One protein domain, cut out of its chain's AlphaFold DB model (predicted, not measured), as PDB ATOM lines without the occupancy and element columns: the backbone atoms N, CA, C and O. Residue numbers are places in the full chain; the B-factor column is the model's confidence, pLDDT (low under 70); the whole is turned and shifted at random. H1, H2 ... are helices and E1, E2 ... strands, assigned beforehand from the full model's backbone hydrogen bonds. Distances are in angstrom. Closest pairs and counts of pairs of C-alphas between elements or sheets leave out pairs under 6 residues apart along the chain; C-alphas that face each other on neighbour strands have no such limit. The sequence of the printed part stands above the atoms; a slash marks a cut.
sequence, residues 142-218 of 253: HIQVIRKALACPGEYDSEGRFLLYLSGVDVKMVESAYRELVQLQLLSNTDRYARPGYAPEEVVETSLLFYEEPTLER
ATOM      1  N   HIS A 142      31.187   2.457 -10.081       96.19
ATOM      2  CA  HIS A 142      29.859   1.993  -9.679       96.19
ATOM      3  C   HIS A 142      29.627   2.118  -8.169       96.19
ATOM      4  O   HIS A 142      28.605   2.644  -7.740       96.19
ATOM      5  N   ILE A 143      30.590   1.679  -7.351       95.25
ATOM      6  CA  ILE A 143      30.483   1.766  -5.886       95.25
ATOM      7  C   ILE A 143      30.392   3.231  -5.438       95.25
ATOM      8  O   ILE A 143      29.613   3.560  -4.543       95.25
ATOM      9  N   GLN A 144      31.167   4.119  -6.063       93.19
ATOM     10  CA  GLN A 144      31.133   5.552  -5.778       93.19
ATOM     11  C   GLN A 144      29.806   6.192  -6.198       93.19
ATOM     12  O   GLN A 144      29.261   6.980  -5.428       93.19
ATOM     13  N   VAL A 145      29.257   5.817  -7.359       92.25
ATOM     14  CA  VAL A 145      27.930   6.259  -7.809       92.25
ATOM     15  C   VAL A 145      26.853   5.829  -6.817       92.25
ATOM     16  O   VAL A 145      26.087   6.679  -6.382       92.25
ATOM     17  N   ILE A 146      26.834   4.557  -6.396       92.88
ATOM     18  CA  ILE A 146      25.892   4.076  -5.372       92.88
ATOM     19  C   ILE A 146      26.027   4.918  -4.099       92.88
ATOM     20  O   ILE A 146      25.038   5.422  -3.586       92.88
ATOM     21  N   ARG A 147      27.248   5.117  -3.592       90.44
ATOM     22  CA  ARG A 147      27.462   5.893  -2.360       90.44
ATOM     23  C   ARG A 147      27.012   7.341  -2.480       90.44
ATOM     24  O   ARG A 147      26.440   7.862  -1.532       90.44
ATOM     25  N   LYS A 148      27.278   7.993  -3.612       88.12
ATOM     26  CA  LYS A 148      26.841   9.372  -3.843       88.12
ATOM     27  C   LYS A 148      25.334   9.482  -4.008       88.12
ATOM     28  O   LYS A 148      24.758  10.399  -3.442       88.12
ATOM     29  N   ALA A 149      24.705   8.529  -4.692       84.62
ATOM     30  CA  ALA A 149      23.250   8.442  -4.788       84.62
ATOM     31  C   ALA A 149      22.570   8.263  -3.418       84.62
ATOM     32  O   ALA A 149      21.398   8.571  -3.279       84.62
ATOM     33  N   LEU A 150      23.304   7.780  -2.411       82.31
ATOM     34  CA  LEU A 150      22.806   7.554  -1.051       82.31
ATOM     35  C   LEU A 150      23.317   8.562  -0.025       82.31
ATOM     36  O   LEU A 150      23.025   8.424   1.163       82.31
ATOM     37  N   ALA A 151      24.122   9.535  -0.446       78.44
ATOM     38  CA  ALA A 151      24.652  10.530   0.466       78.44
ATOM     39  C   ALA A 151      23.502  11.424   0.947       78.44
ATOM     40  O   ALA A 151      22.832  12.060   0.140       78.44
ATOM     41  N   CYS A 152      23.286  11.469   2.263       61.06
ATOM     42  CA  CYS A 152      22.285  12.327   2.884       61.06
ATOM     43  C   CYS A 152      22.971  13.459   3.679       61.06
ATOM     44  O   CYS A 152      23.853  13.163   4.493       61.06
ATOM     45  N   PRO A 153      22.572  14.733   3.490       71.38
ATOM     46  CA  PRO A 153      21.593  15.192   2.503       71.38
ATOM     47  C   PRO A 153      22.146  15.122   1.072       71.38
ATOM     48  O   PRO A 153      23.340  15.335   0.854       71.38
ATOM     49  N   GLY A 154      21.258  14.845   0.115       73.88
ATOM     50  CA  GLY A 154      21.576  14.930  -1.305       73.88
ATOM     51  C   GLY A 154      21.977  16.349  -1.706       73.88
ATOM     52  O   GLY A 154      21.573  17.332  -1.078       73.88
ATOM     53  N   GLU A 155      22.784  16.466  -2.755       82.31
ATOM     54  CA  GLU A 155      23.101  17.760  -3.356       82.31
ATOM     55  C   GLU A 155      22.024  18.078  -4.401       82.31
ATOM     56  O   GLU A 155      21.714  17.236  -5.243       82.31
ATOM     57  N   TYR A 156      21.437  19.275  -4.344       83.81
ATOM     58  CA  TYR A 156      20.389  19.706  -5.274       83.81
ATOM     59  C   TYR A 156      20.752  21.050  -5.901       83.81
ATOM     60  O   TYR A 156      21.419  21.878  -5.277       83.81
ATOM     61  N   ASP A 157      20.302  21.284  -7.130       82.88
ATOM     62  CA  ASP A 157      20.434  22.592  -7.765       82.88
ATOM     63  C   ASP A 157      19.354  23.589  -7.312       82.88
ATOM     64  O   ASP A 157      18.468  23.288  -6.509       82.88
ATOM     65  N   SER A 158      19.410  24.804  -7.862       80.62
ATOM     66  CA  SER A 158      18.433  25.865  -7.588       80.62
ATOM     67  C   SER A 158      16.998  25.526  -8.011       80.62
ATOM     68  O   SER A 158      16.070  26.205  -7.580       80.62
ATOM     69  N   GLU A 159      16.806  24.521  -8.867       81.00
ATOM     70  CA  GLU A 159      15.496  24.036  -9.314       81.00
ATOM     71  C   GLU A 159      15.016  22.819  -8.499       81.00
ATOM     72  O   GLU A 159      13.935  22.294  -8.767       81.00
ATOM     73  N   GLY A 160      15.785  22.378  -7.496       81.06
ATOM     74  CA  GLY A 160      15.470  21.214  -6.667       81.06
ATOM     75  C   GLY A 160      15.757  19.871  -7.343       81.06
ATOM     76  O   GLY A 160      15.250  18.848  -6.889       81.06
ATOM     77  N   ARG A 161      16.547  19.845  -8.425       81.94
ATOM     78  CA  ARG A 161      16.982  18.608  -9.088       81.94
ATOM     79  C   ARG A 161      18.181  18.023  -8.362       81.94
ATOM     80  O   ARG A 161      19.098  18.760  -8.010       81.94
ATOM     81  N   PHE A 162      18.198  16.707  -8.187       84.19
ATOM     82  CA  PHE A 162      19.311  16.007  -7.555       84.19
ATOM     83  C   PHE A 162      20.551  16.019  -8.458       84.19
ATOM     84  O   PHE A 162      20.458  15.765  -9.665       84.19
ATOM     85  N   LEU A 163      21.703  16.301  -7.852       84.62
ATOM     86  CA  LEU A 163      23.015  16.405  -8.475       84.62
ATOM     87  C   LEU A 163      23.846  15.161  -8.168       84.62
ATOM     88  O   LEU A 163      24.259  14.936  -7.031       84.62
ATOM     89  N   LEU A 164      24.176  14.390  -9.201       86.06
ATOM     90  CA  LEU A 164      25.145  13.306  -9.096       86.06
ATOM     91  C   LEU A 164      26.412  13.671  -9.863       86.06
ATOM     92  O   LEU A 164      26.437  13.652 -11.094       86.06
ATOM     93  N   TYR A 165      27.488  13.941  -9.134       84.00
ATOM     94  CA  TYR A 165      28.811  14.131  -9.716       84.00
ATOM     95  C   TYR A 165      29.883  13.433  -8.894       84.00
ATOM     96  O   TYR A 165      29.754  13.199  -7.688       84.00
ATOM     97  N   LEU A 166      30.970  13.105  -9.582       84.12
ATOM     98  CA  LEU A 166      32.173  12.550  -8.991       84.12
ATOM     99  C   LEU A 166      33.351  13.393  -9.463       84.12
ATOM    100  O   LEU A 166      33.598  13.523 -10.659       84.12
ATOM    101  N   SER A 167      34.051  14.004  -8.507       84.12
ATOM    102  CA  SER A 167      35.173  14.893  -8.804       84.12
ATOM    103  C   SER A 167      36.239  14.167  -9.631       84.12
ATOM    104  O   SER A 167      36.656  13.062  -9.283       84.12
ATOM    105  N   GLY A 168      36.665  14.787 -10.733       84.38
ATOM    106  CA  GLY A 168      37.678  14.231 -11.632       84.38
ATOM    107  C   GLY A 168      37.191  13.102 -12.548       84.38
ATOM    108  O   GLY A 168      38.024  12.464 -13.191       84.38
ATOM    109  N   VAL A 169      35.880  12.849 -12.628       86.88
ATOM    110  CA  VAL A 169      35.290  11.832 -13.511       86.88
ATOM    111  C   VAL A 169      34.419  12.495 -14.577       86.88
ATOM    112  O   VAL A 169      33.625  13.383 -14.279       86.88
ATOM    113  N   ASP A 170      34.555  12.047 -15.826       87.94
ATOM    114  CA  ASP A 170      33.723  12.514 -16.937       87.94
ATOM    115  C   ASP A 170      32.249  12.129 -16.718       87.94
ATOM    116  O   ASP A 170      31.930  10.975 -16.408       87.94
ATOM    117  N   VAL A 171      31.343  13.086 -16.922       85.50
ATOM    118  CA  VAL A 171      29.900  12.913 -16.700       85.50
ATOM    119  C   VAL A 171      29.310  11.738 -17.488       85.50
ATOM    120  O   VAL A 171      28.440  11.040 -16.975       85.50
ATOM    121  N   LYS A 172      29.819  11.433 -18.690       87.25
ATOM    122  CA  LYS A 172      29.363  10.287 -19.495       87.25
ATOM    123  C   LYS A 172      29.784   8.955 -18.887       87.25
ATOM    124  O   LYS A 172      29.076   7.964 -19.044       87.25
ATOM    125  N   MET A 173      30.924   8.910 -18.194       90.19
ATOM    126  CA  MET A 173      31.333   7.713 -17.453       90.19
ATOM    127  C   MET A 173      30.431   7.500 -16.241       90.19
ATOM    128  O   MET A 173      30.005   6.373 -15.997       90.19
ATOM    129  N   VAL A 174      30.098   8.578 -15.518       89.81
ATOM    130  CA  VAL A 174      29.110   8.530 -14.428       89.81
ATOM    131  C   VAL A 174      27.755   8.066 -14.971       89.81
ATOM    132  O   VAL A 174      27.116   7.213 -14.360       89.81
ATOM    133  N   GLU A 175      27.347   8.551 -16.148       88.69
ATOM    134  CA  GLU A 175      26.089   8.169 -16.799       88.69
ATOM    135  C   GLU A 175      26.066   6.686 -17.168       88.69
ATOM    136  O   GLU A 175      25.097   5.990 -16.872       88.69
ATOM    137  N   SER A 176      27.142   6.190 -17.787       91.62
ATOM    138  CA  SER A 176      27.280   4.773 -18.133       91.62
ATOM    139  C   SER A 176      27.193   3.903 -16.886       91.62
ATOM    140  O   SER A 176      26.387   2.976 -16.842       91.62
ATOM    141  N   ALA A 177      27.949   4.255 -15.841       93.00
ATOM    142  CA  ALA A 177      27.940   3.521 -14.584       93.00
ATOM    143  C   ALA A 177      26.552   3.527 -13.929       93.00
ATOM    144  O   ALA A 177      26.077   2.496 -13.461       93.00
ATOM    145  N   TYR A 178      25.862   4.669 -13.929       91.75
ATOM    146  CA  TYR A 178      24.493   4.760 -13.429       91.75
ATOM    147  C   TYR A 178      23.539   3.844 -14.208       91.75
ATOM    148  O   TYR A 178      22.796   3.068 -13.607       91.75
ATOM    149  N   ARG A 179      23.589   3.872 -15.545       91.00
ATOM    150  CA  ARG A 179      22.752   3.020 -16.405       91.00
ATOM    151  C   ARG A 179      23.013   1.532 -16.163       91.00
ATOM    152  O   ARG A 179      22.061   0.759 -16.098       91.00
ATOM    153  N   GLU A 180      24.270   1.134 -15.996       94.31
ATOM    154  CA  GLU A 180      24.645  -0.242 -15.646       94.31
ATOM    155  C   GLU A 180      24.076  -0.648 -14.275       94.31
ATOM    156  O   GLU A 180      23.518  -1.735 -14.133       94.31
ATOM    157  N   LEU A 181      24.112   0.240 -13.276       94.38
ATOM    158  CA  LEU A 181      23.515  -0.008 -11.956       94.38
ATOM    159  C   LEU A 181      21.990  -0.158 -12.002       94.38
ATOM    160  O   LEU A 181      21.435  -0.974 -11.263       94.38
ATOM    161  N   VAL A 182      21.315   0.592 -12.874       92.31
ATOM    162  CA  VAL A 182      19.877   0.430 -13.132       92.31
ATOM    163  C   VAL A 182      19.599  -0.919 -13.805       92.31
ATOM    164  O   VAL A 182      18.687  -1.634 -13.396       92.31
ATOM    165  N   GLN A 183      20.413  -1.327 -14.788       93.31
ATOM    166  CA  GLN A 183      20.287  -2.642 -15.440       93.31
ATOM    167  C   GLN A 183      20.494  -3.804 -14.462       93.31
ATOM    168  O   GLN A 183      19.796  -4.814 -14.545       93.31
ATOM    169  N   LEU A 184      21.412  -3.643 -13.507       94.00
ATOM    170  CA  LEU A 184      21.651  -4.595 -12.424       94.00
ATOM    171  C   LEU A 184      20.580  -4.552 -11.321       94.00
ATOM    172  O   LEU A 184      20.692  -5.297 -10.351       94.00
ATOM    173  N   GLN A 185      19.549  -3.707 -11.449       93.88
ATOM    174  CA  GLN A 185      18.489  -3.527 -10.449       93.88
ATOM    175  C   GLN A 185      19.038  -3.123  -9.072       93.88
ATOM    176  O   GLN A 185      18.519  -3.535  -8.030       93.88
ATOM    177  N   LEU A 186      20.121  -2.342  -9.053       93.56
ATOM    178  CA  LEU A 186      20.675  -1.773  -7.825       93.56
ATOM    179  C   LEU A 186      20.086  -0.388  -7.558       93.56
ATOM    180  O   LEU A 186      19.747  -0.085  -6.415       93.56
ATOM    181  N   LEU A 187      19.911   0.418  -8.604       91.44
ATOM    182  CA  LEU A 187      19.297   1.743  -8.535       91.44
ATOM    183  C   LEU A 187      17.977   1.782  -9.305       91.44
ATOM    184  O   LEU A 187      17.786   1.035 -10.267       91.44
ATOM    185  N   SER A 188      17.074   2.655  -8.867       87.19
ATOM    186  CA  SER A 188      15.785   2.877  -9.502       87.19
ATOM    187  C   SER A 188      15.969   3.490 -10.884       87.19
ATOM    188  O   SER A 188      16.836   4.334 -11.121       87.19
ATOM    189  N   ASN A 189      15.117   3.078 -11.819       81.94
ATOM    190  CA  ASN A 189      15.101   3.694 -13.132       81.94
ATOM    191  C   ASN A 189      14.387   5.051 -13.074       81.94
ATOM    192  O   ASN A 189      13.179   5.158 -13.275       81.94
ATOM    193  N   THR A 190      15.151   6.103 -12.817       71.12
ATOM    194  CA  THR A 190      14.704   7.490 -12.934       71.12
ATOM    195  C   THR A 190      14.868   7.948 -14.388       71.12
ATOM    196  O   THR A 190      15.688   8.812 -14.693       71.12
ATOM    197  N   ASP A 191      14.113   7.347 -15.311       56.34
ATOM    198  CA  ASP A 191      14.252   7.507 -16.776       56.34
ATOM    199  C   ASP A 191      14.018   8.946 -17.295       56.34
ATOM    200  O   ASP A 191      14.106   9.233 -18.491       56.34
ATOM    201  N   ARG A 192      13.740   9.897 -16.399       52.47
ATOM    202  CA  ARG A 192      13.729  11.330 -16.698       52.47
ATOM    203  C   ARG A 192      15.119  11.909 -16.453       52.47
ATOM    204  O   ARG A 192      15.314  12.712 -15.545       52.47
ATOM    205  N   TYR A 193      16.081  11.508 -17.278       53.22
ATOM    206  CA  TYR A 193      17.368  12.194 -17.362       53.22
ATOM    207  C   TYR A 193      17.105  13.651 -17.754       53.22
ATOM    208  O   TYR A 193      16.595  13.931 -18.845       53.22
ATOM    209  N   ALA A 194      17.426  14.592 -16.868       48.00
ATOM    210  CA  ALA A 194      17.579  15.964 -17.299       48.00
ATOM    211  C   ALA A 194      18.847  16.006 -18.159       48.00
ATOM    212  O   ALA A 194      19.896  15.472 -17.801       48.00
ATOM    213  N   ARG A 195      18.707  16.587 -19.353       52.06
ATOM    214  CA  ARG A 195      19.812  16.913 -20.260       52.06
ATOM    215  C   ARG A 195      20.977  17.533 -19.468       52.06
ATOM    216  O   ARG A 195      20.694  18.157 -18.447       52.06
ATOM    217  N   PRO A 196      22.233  17.470 -19.954       51.25
ATOM    218  CA  PRO A 196      23.282  18.357 -19.447       51.25
ATOM    219  C   PRO A 196      22.721  19.789 -19.404       51.25
ATOM    220  O   PRO A 196      22.347  20.349 -20.438       51.25
ATOM    221  N   GLY A 197      22.487  20.292 -18.194       46.16
ATOM    222  CA  GLY A 197      21.708  21.496 -17.933       46.16
ATOM    223  C   GLY A 197      22.626  22.660 -17.601       46.16
ATOM    224  O   GLY A 197      23.650  22.479 -16.955       46.16
ATOM    225  N   TYR A 198      22.262  23.860 -18.044       45.75
ATOM    226  CA  TYR A 198      22.953  25.096 -17.680       45.75
ATOM    227  C   TYR A 198      22.524  25.520 -16.267       45.75
ATOM    228  O   TYR A 198      21.411  26.000 -16.077       45.75
ATOM    229  N   ALA A 199      23.406  25.353 -15.287       44.47
ATOM    230  CA  ALA A 199      23.322  25.957 -13.954       44.47
ATOM    231  C   ALA A 199      24.746  26.426 -13.543       44.47
ATOM    232  O   ALA A 199      25.702  26.083 -14.240       44.47
ATOM    233  N   PRO A 200      24.901  27.307 -12.532       43.94
ATOM    234  CA  PRO A 200      25.918  28.365 -12.526       43.94
ATOM    235  C   PRO A 200      27.373  27.879 -12.692       43.94
ATOM    236  O   PRO A 200      27.874  27.067 -11.919       43.94
ATOM    237  N   GLU A 201      27.973  28.430 -13.750       48.69
ATOM    238  CA  GLU A 201      29.325  28.455 -14.348       48.69
ATOM    239  C   GLU A 201      30.471  27.488 -13.960       48.69
ATOM    240  O   GLU A 201      31.401  27.406 -14.756       48.69
ATOM    241  N   GLU A 202      30.453  26.697 -12.878       50.16
ATOM    242  CA  GLU A 202      31.606  25.814 -12.558       50.16
ATOM    243  C   GLU A 202      31.283  24.352 -12.190       50.16
ATOM    244  O   GLU A 202      32.140  23.491 -12.377       50.16
ATOM    245  N   VAL A 203      30.078  24.019 -11.706       50.88
ATOM    246  CA  VAL A 203      29.803  22.673 -11.130       50.88
ATOM    247  C   VAL A 203      28.960  21.769 -12.046       50.88
ATOM    248  O   VAL A 203      28.954  20.544 -11.909       50.88
ATOM    249  N   VAL A 204      28.235  22.341 -13.011       53.38
ATOM    250  CA  VAL A 204      27.127  21.618 -13.663       53.38
ATOM    251  C   VAL A 204      27.517  20.913 -14.962       53.38
ATOM    252  O   VAL A 204      26.939  19.874 -15.268       53.38
ATOM    253  N   GLU A 205      28.562  21.354 -15.671       53.91
ATOM    254  CA  GLU A 205      29.029  20.647 -16.880       53.91
ATOM    255  C   GLU A 205      29.535  19.218 -16.596       53.91
ATOM    256  O   GLU A 205      29.619  18.395 -17.508       53.91
ATOM    257  N   THR A 206      29.814  18.891 -15.330       64.75
ATOM    258  CA  THR A 206      30.322  17.580 -14.894       64.75
ATOM    259  C   THR A 206      29.315  16.752 -14.088       64.75
ATOM    260  O   THR A 206      29.690  15.724 -13.525       64.75
ATOM    261  N   SER A 207      28.054  17.187 -14.004       71.06
ATOM    262  CA  SER A 207      27.042  16.589 -13.121       71.06
ATOM    263  C   SER A 207      25.878  15.974 -13.900       71.06
ATOM    264  O   SER A 207      25.394  16.548 -14.875       71.06
ATOM    265  N   LEU A 208      25.383  14.821 -13.447       79.19
ATOM    266  CA  LEU A 208      24.096  14.278 -13.883       79.19
ATOM    267  C   LEU A 208      22.970  14.882 -13.051       79.19
ATOM    268  O   LEU A 208      23.057  14.942 -11.824       79.19
ATOM    269  N   LEU A 209      21.911  15.299 -13.739       79.12
ATOM    270  CA  LEU A 209      20.751  15.952 -13.149       79.12
ATOM    271  C   LEU A 209      19.550  15.004 -13.156       79.12
ATOM    272  O   LEU A 209      19.176  14.470 -14.206       79.12
ATOM    273  N   PHE A 210      18.905  14.851 -12.002       78.94
ATOM    274  CA  PHE A 210      17.716  14.017 -11.851       78.94
ATOM    275  C   PHE A 210      16.537  14.819 -11.299       78.94
ATOM    276  O   PHE A 210      16.675  15.567 -10.335       78.94
ATOM    277  N   TYR A 211      15.358  14.650 -11.904       75.38
ATOM    278  CA  TYR A 211      14.114  15.240 -11.385       75.38
ATOM    279  C   TYR A 211      13.606  14.541 -10.122       75.38
ATOM    280  O   TYR A 211      12.896  15.147  -9.328       75.38
ATOM    281  N   GLU A 212      13.946  13.266  -9.968       80.25
ATOM    282  CA  GLU A 212      13.616  12.445  -8.811       80.25
ATOM    283  C   GLU A 212      14.916  11.858  -8.275       80.25
ATOM    284  O   GLU A 212      15.773  11.439  -9.054       80.25
ATOM    285  N   GLU A 213      15.073  11.852  -6.956       82.56
ATOM    286  CA  GLU A 213      16.265  11.309  -6.316       82.56
ATOM    287  C   GLU A 213      16.409   9.813  -6.641       82.56
ATOM    288  O   GLU A 213      15.442   9.056  -6.477       82.56
ATOM    289  N   PRO A 214      17.585   9.364  -7.118       85.81
ATOM    290  CA  PRO A 214      17.844   7.947  -7.311       85.81
ATOM    291  C   PRO A 214      17.640   7.191  -6.001       85.81
ATOM    292  O   PRO A 214      18.230   7.524  -4.978       85.81
ATOM    293  N   THR A 215      16.829   6.141  -6.028       88.62
ATOM    294  CA  THR A 215      16.609   5.295  -4.854       88.62
ATOM    295  C   THR A 215      17.179   3.911  -5.097       88.62
ATOM    296  O   THR A 215      17.344   3.470  -6.232       88.62
ATOM    297  N   LEU A 216      17.511   3.195  -4.024       91.75
ATOM    298  CA  LEU A 216      17.903   1.798  -4.162       91.75
ATOM    299  C   LEU A 216      16.691   0.941  -4.494       91.75
ATOM    300  O   LEU A 216      15.635   1.050  -3.869       91.75
ATOM    301  N   GLU A 217      16.880  -0.002  -5.399       93.25
ATOM    302  CA  GLU A 217      15.945  -1.104  -5.574       93.25
ATOM    303  C   GLU A 217      16.081  -2.123  -4.433       93.25
ATOM    304  O   GLU A 217      16.980  -2.039  -3.590       93.25
ATOM    305  N   ARG A 218      15.183  -3.115  -4.361       93.69
ATOM    306  CA  ARG A 218      15.232  -4.132  -3.286       93.69
ATOM    307  C   ARG A 218      16.589  -4.841  -3.224       93.69
ATOM    308  O   ARG A 218      17.123  -5.023  -2.130       93.69
TER     309      ARG A 218
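AT A GLANCE: This is residues 142 to 218 of the 253 residues of an uncharacterized protein of Proteobacteria bacterium (UniProt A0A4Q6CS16). This domain has little regular structure: long loops join a tiny sheet, E1 beside E2, to two helices, H1 and H2, that meet about perpendicular. The loop round Glu 201 and the end at Arg 218 mark opposite ends of its length. The 77 printed residues run H1, E1, H2, E2, a mixed class with 27 residues in named elements; the antiparallel sheet has the order E1, E2. It is compact, radius of gyration of the C-alphas 11.5 A, spanning 36 by 23 by 21 A.

HOW THE PARTS SIT: E1, residues 162 to 164, and E2, residues 208 to 210, are antiparallel at 154 degrees; N 162 and O 210 are 2.9 A apart, within hydrogen-bond range. H2, residues 171 to 183, comes closest to E2 at the C-alphas of Val 171 and Leu 208, 6.6 A. H1, residues 142 to 149, touches H2, closest at C-alphas 142 and 177, 5.5 A, about perpendicular at 86 degrees. H1 and E2 are apart. In both helices every O i to N i+4 pair is within hydrogen-bond range.

IN THESE COORDINATES: H1 begins at C-alpha 142 (29.859, 1.993, -9.679) and E2 ends at C-alpha 210 (17.716, 14.017, -11.851). H2 is 18.3 A long and H1 10.4 A.

THE WHOLE: C-alphas 201 and 218, the farthest apart, are 37.2 A apart. The printed part has no cut. The links H1 to E1 and H2 to E2 are long. Residues 152 and 191 to 206 have pLDDT under 70.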